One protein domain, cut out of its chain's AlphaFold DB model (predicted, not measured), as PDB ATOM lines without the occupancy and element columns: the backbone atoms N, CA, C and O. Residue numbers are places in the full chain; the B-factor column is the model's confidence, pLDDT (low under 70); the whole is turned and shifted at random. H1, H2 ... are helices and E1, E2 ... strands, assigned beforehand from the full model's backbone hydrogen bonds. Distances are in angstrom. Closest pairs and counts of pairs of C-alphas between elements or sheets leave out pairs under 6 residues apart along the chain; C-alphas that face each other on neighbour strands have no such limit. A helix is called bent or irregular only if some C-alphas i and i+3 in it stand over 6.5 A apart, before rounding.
ATOM      1  N   ASN A  88     148.002 186.717 178.291       89.94
ATOM      2  CA  ASN A  88     147.637 188.035 178.804       89.94
ATOM      3  C   ASN A  88     146.838 188.015 180.115       89.94
ATOM      4  O   ASN A  88     146.109 187.058 180.377       89.94
ATOM      5  N   PRO A  89     146.887 189.115 180.894       86.50
ATOM      6  CA  PRO A  89     145.921 189.386 181.954       86.50
ATOM      7  C   PRO A  89     144.481 189.353 181.438       86.50
ATOM      8  O   PRO A  89     144.206 189.737 180.294       86.50
ATOM      9  N   LYS A  90     143.536 189.010 182.321       86.31
ATOM     10  CA  LYS A  90     142.094 189.069 182.015       86.31
ATOM     11  C   LYS A  90     141.642 190.454 181.549       86.31
ATOM     12  O   LYS A  90     140.796 190.546 180.668       86.31
ATOM     13  N   SER A  91     142.235 191.523 182.087       83.88
ATOM     14  CA  SER A  91     141.914 192.905 181.709       83.88
ATOM     15  C   SER A  91     142.271 193.256 180.259       83.88
ATOM     16  O   SER A  91     141.824 194.279 179.756       83.88
ATOM     17  N   THR A  92     143.089 192.440 179.587       81.62
ATOM     18  CA  THR A  92     143.539 192.658 178.204       81.62
ATOM     19  C   THR A  92     143.337 191.405 177.351       81.62
ATOM     20  O   THR A  92     144.245 190.966 176.648       81.62
ATOM     21  N   GLY A  93     142.162 190.786 177.476       85.12
ATOM     22  CA  GLY A  93     141.714 189.660 176.650       85.12
ATOM     23  C   GLY A  93     141.857 188.280 177.295       85.12
ATOM     24  O   GLY A  93     141.106 187.379 176.941       85.12
ATOM     25  N   GLY A  94     142.765 188.097 178.261       88.19
ATOM     26  CA  GLY A  94     142.847 186.868 179.066       88.19
ATOM     27  C   GLY A  94     143.182 185.577 178.309       88.19
ATOM     28  O   GLY A  94     142.967 184.494 178.849       88.19
ATOM     29  N   PHE A  95     143.668 185.665 177.070       91.44
ATOM     30  CA  PHE A  95     143.988 184.492 176.263       91.44
ATOM     31  C   PHE A  95     145.306 183.833 176.686       91.44
ATOM     32  O   PHE A  95     146.210 184.491 177.209       91.44
ATOM     33  N   ILE A  96     145.427 182.541 176.372       93.50
ATOM     34  CA  ILE A  96     146.626 181.716 176.555       93.50
ATOM     35  C   ILE A  96     146.977 181.082 175.204       93.50
ATOM     36  O   ILE A  96     146.133 180.431 174.596       93.50
ATOM     37  N   ARG A  97     148.217 181.265 174.745       95.06
ATOM     38  CA  ARG A  97     148.708 180.859 173.413       95.06
ATOM     39  C   ARG A  97     149.970 179.994 173.486       95.06
ATOM     40  O   ARG A  97     150.773 179.957 172.563       95.06
ATOM     41  N   HIS A  98     150.178 179.287 174.596       95.75
ATOM     42  CA  HIS A  98     151.412 178.525 174.833       95.75
ATOM     43  C   HIS A  98     151.722 177.482 173.747       95.75
ATOM     44  O   HIS A  98     152.882 177.312 173.386       95.75
ATOM     45  N   TYR A  99     150.707 176.815 173.188       95.94
ATOM     46  CA  TYR A  99     150.901 175.815 172.129       95.94
ATOM     47  C   TYR A  99     151.317 176.409 170.779       95.94
ATOM     48  O   TYR A  99     151.842 175.686 169.939       95.94
ATOM     49  N   GLU A 100     151.125 177.711 170.569       97.50
ATOM     50  CA  GLU A 100     151.589 178.403 169.365       97.50
ATOM     51  C   GLU A 100     153.060 178.818 169.464       97.50
ATOM     52  O   GLU A 100     153.665 179.140 168.448       97.50
ATOM     53  N   VAL A 101     153.659 178.798 170.660       97.94
ATOM     54  CA  VAL A 101     155.027 179.287 170.892       97.94
ATOM     55  C   VAL A 101     156.073 178.644 169.976       97.94
ATOM     56  O   VAL A 101     156.860 179.398 169.405       97.94
ATOM     57  N   PRO A 102     156.107 177.309 169.778       98.06
ATOM     58  CA  PRO A 102     157.055 176.703 168.844       98.06
ATOM     59  C   PRO A 102     156.953 177.305 167.436       98.06
ATOM     60  O   PRO A 102     157.970 177.567 166.800       98.06
ATOM     61  N   GLU A 103     155.734 177.588 166.974       98.44
ATOM     62  CA  GLU A 103     155.494 178.184 165.661       98.44
ATOM     63  C   GLU A 103     155.823 179.683 165.635       98.44
ATOM     64  O   GLU A 103     156.445 180.155 164.689       98.44
ATOM     65  N   MET A 104     155.506 180.427 166.705       98.38
ATOM     66  CA  MET A 104     155.916 181.829 166.866       98.38
ATOM     67  C   MET A 104     157.435 181.983 166.728       98.38
ATOM     68  O   MET A 104     157.897 182.891 166.043       98.38
ATOM     69  N   ILE A 105     158.214 181.089 167.349       98.31
ATOM     70  CA  ILE A 105     159.679 181.098 167.240       98.31
ATOM     71  C   ILE A 105     160.097 180.830 165.793       98.31
ATOM     72  O   ILE A 105     160.899 181.593 165.257       98.31
ATOM     73  N   LYS A 106     159.552 179.794 165.144       97.88
ATOM     74  CA  LYS A 106     159.913 179.435 163.761       97.88
ATOM     75  C   LYS A 106     159.724 180.590 162.783       97.88
ATOM     76  O   LYS A 106     160.602 180.826 161.962       97.88
ATOM     77  N   VAL A 107     158.597 181.298 162.871       98.38
ATOM     78  CA  VAL A 107     158.233 182.301 161.858       98.38
ATOM     79  C   VAL A 107     158.708 183.715 162.177       98.38
ATOM     80  O   VAL A 107     158.798 184.528 161.265       98.38
ATOM     81  N   ALA A 108     158.974 184.041 163.449       98.25
ATOM     82  CA  ALA A 108     159.232 185.423 163.862       98.25
ATOM     83  C   ALA A 108     160.605 185.666 164.508       98.25
ATOM     84  O   ALA A 108     160.900 186.800 164.899       98.25
ATOM     85  N   SER A 109     161.455 184.637 164.631       97.56
ATOM     86  CA  SER A 109     162.784 184.777 165.245       97.56
ATOM     87  C   SER A 109     163.644 185.854 164.567       97.56
ATOM     88  O   SER A 109     163.634 185.935 163.343       97.56
ATOM     89  N   PRO A 110     164.427 186.653 165.325       97.38
ATOM     90  CA  PRO A 110     164.612 186.585 166.780       97.38
ATOM     91  C   PRO A 110     163.406 187.117 167.574       97.38
ATOM     92  O   PRO A 110     162.922 188.225 167.332       97.38
ATOM     93  N   VAL A 111     162.958 186.331 168.564       97.56
ATOM     94  CA  VAL A 111     161.821 186.669 169.434       97.56
ATOM     95  C   VAL A 111     162.174 186.657 170.914       97.56
ATOM     96  O   VAL A 111     162.961 185.833 171.375       97.56
ATOM     97  N   TYR A 112     161.497 187.515 171.673       96.56
ATOM     98  CA  TYR A 112     161.405 187.421 173.127       96.56
ATOM     99  C   TYR A 112     159.985 187.010 173.519       96.56
ATOM    100  O   TYR A 112     159.006 187.641 173.125       96.56
ATOM    101  N   LEU A 113     159.860 185.948 174.313       96.31
ATOM    102  CA  LEU A 113     158.563 185.421 174.734       96.31
ATOM    103  C   LEU A 113     158.124 186.061 176.050       96.31
ATOM    104  O   LEU A 113     158.677 185.788 177.117       96.31
ATOM    105  N   LYS A 114     157.085 186.889 175.992       93.94
ATOM    106  CA  LYS A 114     156.476 187.498 177.172       93.94
ATOM    107  C   LYS A 114     155.503 186.528 177.829       93.94
ATOM    108  O   LYS A 114     154.366 186.369 177.387       93.94
ATOM    109  N   THR A 115     155.991 185.934 178.913       93.25
ATOM    110  CA  THR A 115     155.366 184.850 179.679       93.25
ATOM    111  C   THR A 115     155.203 185.267 181.143       93.25
ATOM    112  O   THR A 115     155.928 186.132 181.631       93.25
ATOM    113  N   GLY A 116     154.263 184.671 181.869       89.19
ATOM    114  CA  GLY A 116     153.939 184.983 183.259       89.19
ATOM    115  C   GLY A 116     152.791 185.982 183.420       89.19
ATOM    116  O   GLY A 116     152.363 186.280 184.536       89.19
ATOM    117  N   VAL A 117     152.313 186.586 182.331       84.62
ATOM    118  CA  VAL A 117     151.494 187.805 182.433       84.62
ATOM    119  C   VAL A 117     150.038 187.497 182.800       84.62
ATOM    120  O   VAL A 117     149.369 188.355 183.367       84.62
ATOM    121  N   SER A 118     149.549 186.276 182.563       87.00
ATOM    122  CA  SER A 118     148.172 185.882 182.910       87.00
ATOM    123  C   SER A 118     147.924 185.761 184.418       87.00
ATOM    124  O   SER A 118     146.782 185.873 184.859       87.00
ATOM    125  N   VAL A 119     148.988 185.595 185.214       83.69
ATOM    126  CA  VAL A 119     148.921 185.613 186.685       83.69
ATOM    127  C   VAL A 119     148.625 187.027 187.203       83.69
ATOM    128  O   VAL A 119     148.038 187.189 188.268       83.69
ATOM    129  N   ALA A 120     149.011 188.072 186.462       80.06
ATOM    130  CA  ALA A 120     148.727 189.451 186.846       80.06
ATOM    131  C   ALA A 120     147.238 189.783 186.653       80.06
ATOM    132  O   ALA A 120     146.644 189.458 185.623       80.06
ATOM    133  N   LYS A 121     146.639 190.505 187.607       74.69
ATOM    134  CA  LYS A 121     145.251 190.982 187.469       74.69
ATOM    135  C   LYS A 121     145.122 192.083 186.417       74.69
ATOM    136  O   LYS A 121     144.194 192.061 185.612       74.69
ATOM    137  N   HIS A 122     146.058 193.027 186.435       76.06
ATOM    138  CA  HIS A 122     146.183 194.123 185.481       76.06
ATOM    139  C   HIS A 122     147.660 194.511 185.312       76.06
ATOM    140  O   HIS A 122     148.550 193.930 185.939       76.06
ATOM    141  N   HIS A 123     147.935 195.489 184.450       74.88
ATOM    142  CA  HIS A 123     149.278 196.045 184.282       74.88
ATOM    143  C   HIS A 123     149.764 196.746 185.559       74.88
ATOM    144  O   HIS A 123     148.953 197.306 186.292       74.88
ATOM    145  N   SER A 124     151.074 196.710 185.823       74.00
ATOM    146  CA  SER A 124     151.688 197.313 187.022       74.00
ATOM    147  C   SER A 124     151.153 196.756 188.352       74.00
ATOM    148  O   SER A 124     150.927 197.499 189.299       74.00
ATOM    149  N   TRP A 125     150.906 195.442 188.402       75.94
ATOM    150  CA  TRP A 125     150.450 194.731 189.601       75.94
ATOM    151  C   TRP A 125     151.626 194.248 190.456       75.94
ATOM    152  O   TRP A 125     152.490 193.508 189.959       75.94
ATOM    153  N   ASP A 126     151.612 194.606 191.740       83.50
ATOM    154  CA  ASP A 126     152.566 194.100 192.724       83.50
ATOM    155  C   ASP A 126     152.444 192.585 192.843       83.50
ATOM    156  O   ASP A 126     151.374 192.032 193.083       83.50
ATOM    157  N   THR A 127     153.558 191.900 192.618       85.38
ATOM    158  CA  THR A 127     153.583 190.440 192.528       85.38
ATOM    159  C   THR A 127     153.985 189.859 193.877       85.38
ATOM    160  O   THR A 127     155.086 190.109 194.362       85.38
ATOM    161  N   THR A 128     153.101 189.068 194.477       91.81
ATOM    162  CA  THR A 128     153.398 188.296 195.694       91.81
ATOM    163  C   THR A 128     154.383 187.154 195.407       91.81
ATOM    164  O   THR A 128     154.519 186.725 194.262       91.81
ATOM    165  N   ASP A 129     155.036 186.592 196.434       94.06
ATOM    166  CA  ASP A 129     155.924 185.419 196.269       94.06
ATOM    167  C   ASP A 129     155.202 184.237 195.594       94.06
ATOM    168  O   ASP A 129     155.731 183.611 194.675       94.06
ATOM    169  N   SER A 130     153.950 183.981 195.984       94.19
ATOM    170  CA  SER A 130     153.124 182.928 195.384       94.19
ATOM    171  C   SER A 130     152.873 183.175 193.892       94.19
ATOM    172  O   SER A 130     153.071 182.280 193.068       94.19
ATOM    173  N   GLU A 131     152.502 184.401 193.514       92.38
ATOM    174  CA  GLU A 131     152.304 184.769 192.109       92.38
ATOM    175  C   GLU A 131     153.620 184.699 191.323       92.38
ATOM    176  O   GLU A 131     153.638 184.180 190.209       92.38
ATOM    177  N   ALA A 132     154.745 185.130 191.902       92.12
ATOM    178  CA  ALA A 132     156.060 185.030 191.271       92.12
ATOM    179  C   ALA A 132     156.430 183.568 190.957       92.12
ATOM    180  O   ALA A 132     156.869 183.267 189.844       92.12
ATOM    181  N   ARG A 133     156.169 182.636 191.888       94.81
ATOM    182  CA  ARG A 133     156.343 181.190 191.655       94.81
ATOM    183  C   ARG A 133     155.449 180.676 190.529       94.81
ATOM    184  O   ARG A 133     155.897 179.867 189.719       94.81
ATOM    185  N   GLN A 134     154.205 181.147 190.446       93.75
ATOM    186  CA  GLN A 134     153.293 180.774 189.359       93.75
ATOM    187  C   GLN A 134     153.787 181.281 187.997       93.75
ATOM    188  O   GLN A 134     153.764 180.524 187.027       93.75
ATOM    189  N   ARG A 135     154.315 182.510 187.928       92.62
ATOM    190  CA  ARG A 135     154.924 183.049 186.701       92.62
ATOM    191  C   ARG A 135     156.145 182.245 186.268       92.62
ATOM    192  O   ARG A 135     156.250 181.870 185.104       92.62
ATOM    193  N   ALA A 136     157.036 181.919 187.204       93.69
ATOM    194  CA  ALA A 136     158.199 181.079 186.924       93.69
ATOM    195  C   ALA A 136     157.789 179.682 186.424       93.69
ATOM    196  O   ALA A 136     158.390 179.152 185.490       93.69
ATOM    197  N   LYS A 137     156.714 179.110 186.984       94.75
ATOM    198  CA  LYS A 137     156.143 177.845 186.508       94.75
ATOM    199  C   LYS A 137     155.655 177.941 185.058       94.75
ATOM    200  O   LYS A 137     155.881 177.004 184.300       94.75
ATOM    201  N   GLN A 138     155.031 179.048 184.649       94.38
ATOM    202  CA  GLN A 138     154.616 179.246 183.250       94.38
ATOM    203  C   GLN A 138     155.809 179.289 182.294       94.38
ATOM    204  O   GLN A 138     155.773 178.641 181.251       94.38
ATOM    205  N   VAL A 139     156.897 179.963 182.677       95.19
ATOM    206  CA  VAL A 139     158.144 179.972 181.891       95.19
ATOM    207  C   VAL A 139     158.703 178.556 181.730       95.19
ATOM    208  O   VAL A 139     159.048 178.164 180.618       95.19
ATOM    209  N   ALA A 140     158.741 177.768 182.810       95.81
ATOM    210  CA  ALA A 140     159.192 176.377 182.750       95.81
ATOM    211  C   ALA A 140     158.320 175.529 181.808       95.81
ATOM    212  O   ALA A 140     158.849 174.807 180.972       95.81
ATOM    213  N   LEU A 141     156.991 175.676 181.871       95.62
ATOM    214  CA  LEU A 141     156.073 174.954 180.985       95.62
ATOM    215  C   LEU A 141     156.263 175.325 179.510       95.62
ATOM    216  O   LEU A 141     156.229 174.439 178.658       95.62
ATOM    217  N   ILE A 142     156.473 176.607 179.199       96.56
ATOM    218  CA  ILE A 142     156.767 177.037 177.827       96.56
ATOM    219  C   ILE A 142     158.102 176.469 177.353       96.56
ATOM    220  O   ILE A 142     158.168 175.971 176.233       96.56
ATOM    221  N   ARG A 143     159.144 176.486 178.191       95.81
ATOM    222  CA  ARG A 143     160.428 175.865 177.847       95.81
ATOM    223  C   ARG A 143     160.244 174.386 177.511       95.81
ATOM    224  O   ARG A 143     160.681 173.955 176.451       95.81
ATOM    225  N   ASP A 144     159.513 173.643 178.341       97.00
ATOM    226  CA  ASP A 144     159.250 172.227 178.084       97.00
ATOM    227  C   ASP A 144     158.423 172.011 176.794       97.00
ATOM    228  O   ASP A 144     158.522 170.957 176.172       97.00
ATOM    229  N   LEU A 145     157.556 172.955 176.396       97.00
ATOM    230  CA  LEU A 145     156.841 172.899 175.111       97.00
ATOM    231  C   LEU A 145     157.787 173.141 173.930       97.00
ATOM    232  O   LEU A 145     157.694 172.429 172.933       97.00
ATOM    233  N   ILE A 146     158.697 174.110 174.044       97.75
ATOM    234  CA  ILE A 146     159.711 174.390 173.021       97.75
ATOM    235  C   ILE A 146     160.596 173.156 172.828       97.75
ATOM    236  O   ILE A 146     160.703 172.664 171.714       97.75
ATOM    237  N   GLU A 147     161.134 172.587 173.908       97.38
ATOM    238  CA  GLU A 147     161.980 171.385 173.854       97.38
ATOM    239  C   GLU A 147     161.257 170.178 173.233       97.38
ATOM    240  O   GLU A 147     161.873 169.370 172.543       97.38
ATOM    241  N   ARG A 148     159.940 170.049 173.448       97.75
ATOM    242  CA  ARG A 148     159.140 168.941 172.903       97.75
ATOM    243  C   ARG A 148     158.752 169.115 171.438       97.75
ATOM    244  O   ARG A 148     158.689 168.123 170.718       97.75
ATOM    245  N   PHE A 149     158.422 170.333 171.015       98.06
ATOM    246  CA  PHE A 149     157.784 170.586 169.715       98.06
ATOM    247  C   PHE A 149     158.658 171.362 168.723       98.06
ATOM    248  O   PHE A 149     158.316 171.430 167.540       98.06
ATOM    249  N   TYR A 150     159.761 171.954 169.182       98.00
ATOM    250  CA  TYR A 150     160.770 172.599 168.343       98.00
ATOM    251  C   TYR A 150     162.153 172.615 169.032       98.00
ATOM    252  O   TYR A 150     162.645 173.683 169.414       98.00
ATOM    253  N   PRO A 151     162.777 171.436 169.233       97.25
ATOM    254  CA  PRO A 151     164.059 171.306 169.931       97.25
ATOM    255  C   PRO A 151     165.229 172.013 169.228       97.25
ATOM    256  O   PRO A 151     166.273 172.219 169.839       97.25
ATOM    257  N   GLU A 152     165.071 172.399 167.960       97.06
ATOM    258  CA  GLU A 152     166.065 173.146 167.185       97.06
ATOM    259  C   GLU A 152     166.106 174.643 167.535       97.06
ATOM    260  O   GLU A 152     166.996 175.354 167.066       97.06
ATOM    261  N   ALA A 153     165.159 175.144 168.338       96.69
ATOM    262  CA  ALA A 153     165.161 176.528 168.797       96.69
ATOM    263  C   ALA A 153     166.447 176.858 169.572       96.69
ATOM    264  O   ALA A 153     166.810 176.184 170.536       96.69
ATOM    265  N   ILE A 154     167.111 177.951 169.191       95.81
ATOM    266  CA  ILE A 154     168.350 178.399 169.829       95.81
ATOM    267  C   ILE A 154     168.040 179.579 170.749       95.81
ATOM    268  O   ILE A 154     167.595 180.634 170.301       95.81
ATOM    269  N   MET A 155     168.307 179.414 172.044       93.94
ATOM    270  CA  MET A 155     168.220 180.506 173.013       93.94
ATOM    271  C   MET A 155     169.406 181.463 172.836       93.94
ATOM    272  O   MET A 155     170.548 181.024 172.671       93.94
ATOM    273  N   SER A 156     169.154 182.775 172.891       90.31
ATOM    274  CA  SER A 156     170.237 183.761 172.922       90.31
ATOM    275  C   SER A 156     171.120 183.553 174.154       90.31
ATOM    276  O   SER A 156     170.662 183.072 175.192       90.31
ATOM    277  N   LYS A 157     172.394 183.942 174.058       90.25
ATOM    278  CA  LYS A 157     173.288 183.944 175.222       90.25
ATOM    279  C   LYS A 157     172.743 184.909 176.286       90.25
ATOM    280  O   LYS A 157     172.176 185.942 175.925       90.25
ATOM    281  N   LEU A 158     172.895 184.530 177.556       66.00
ATOM    282  CA  LEU A 158     172.613 185.384 178.716       66.00
ATOM    283  C   LEU A 158     173.680 186.470 178.874       66.00
ATOM    284  O   LEU A 158     174.858 186.173 178.563       66.00
TER     285      LEU A 158
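Overview. This is residues 88 to 158 of the 158 residues of the protein "Peptidase" of Methanobrevibacter sp (UniProt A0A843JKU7). One long helix, H2, makes the long axis of the model, and a shorter irregular helix, H1, packs at a steep angle on the part of H2 near its last residues. After H1 the chain turns back through the short strand E1, and a long link, residues 115 to 128, leads on to the first residue of H2 at the far end. The printed part has 71 residues, with two named helices and one named strand in the order H1, E1, H2; E1 pairs with no named strand, and the class is mostly helix. The whole is only just compact, close to loose, with a radius of gyration of the C-alphas of 13.1 A, and the C-alphas span 35 by 24 by 20 A.

Arrangement. H2, residues 129 to 149, touches H1, residues 98 to 108, with residues 142 to 149 alone. Their closest C-alphas are those of Ile 146 and Pro 102, 5.5 A apart. The two helices run the same way at a steep tilt of 60 degrees, and their centres are 15.4 A apart. E1, residues 111 to 114, follows H1 after a tight link of 2 residues. The closest C-alphas of H1 and E1 are those of Ile 105 and Val 111, 6.4 A apart. E1 and H2 are apart. In H2 every O i to N i+4 pair is within hydrogen-bond range, and in H1 5 of 7 are.

Along the chain. H2 runs 30.5 A from C-alpha 129 at (155.924, 185.419, 196.269) to C-alpha 149 at (157.784, 170.586, 169.715). H1 begins at C-alpha 98, at (151.412, 178.525, 174.833), and measures 15.1 A from its first to its last C-alpha. H1 is irregular: C-alphas 99 and 102 are 7.0 A apart, where about 5 A is the spacing in a regular helix, and its line is a rough one. E1, from Val 111 to Lys 114, measures 9.4 A.

Size, cuts and confidence. The two C-alphas farthest apart are those of Asp 126 and Glu 152, at 35.7 A. The first and last printed C-alphas, those of Asn 88 and Leu 158, are 25.1 A apart. Leu 158 is the chain's last residue, and the printed part has no cut. The link from E1 to H2 is long, with 14 residues, and their C-alphas lie 2 to 19 A from the mean of all C-alphas. The mean pLDDT of the printed part is 91.8; one residue, 158, is under 70.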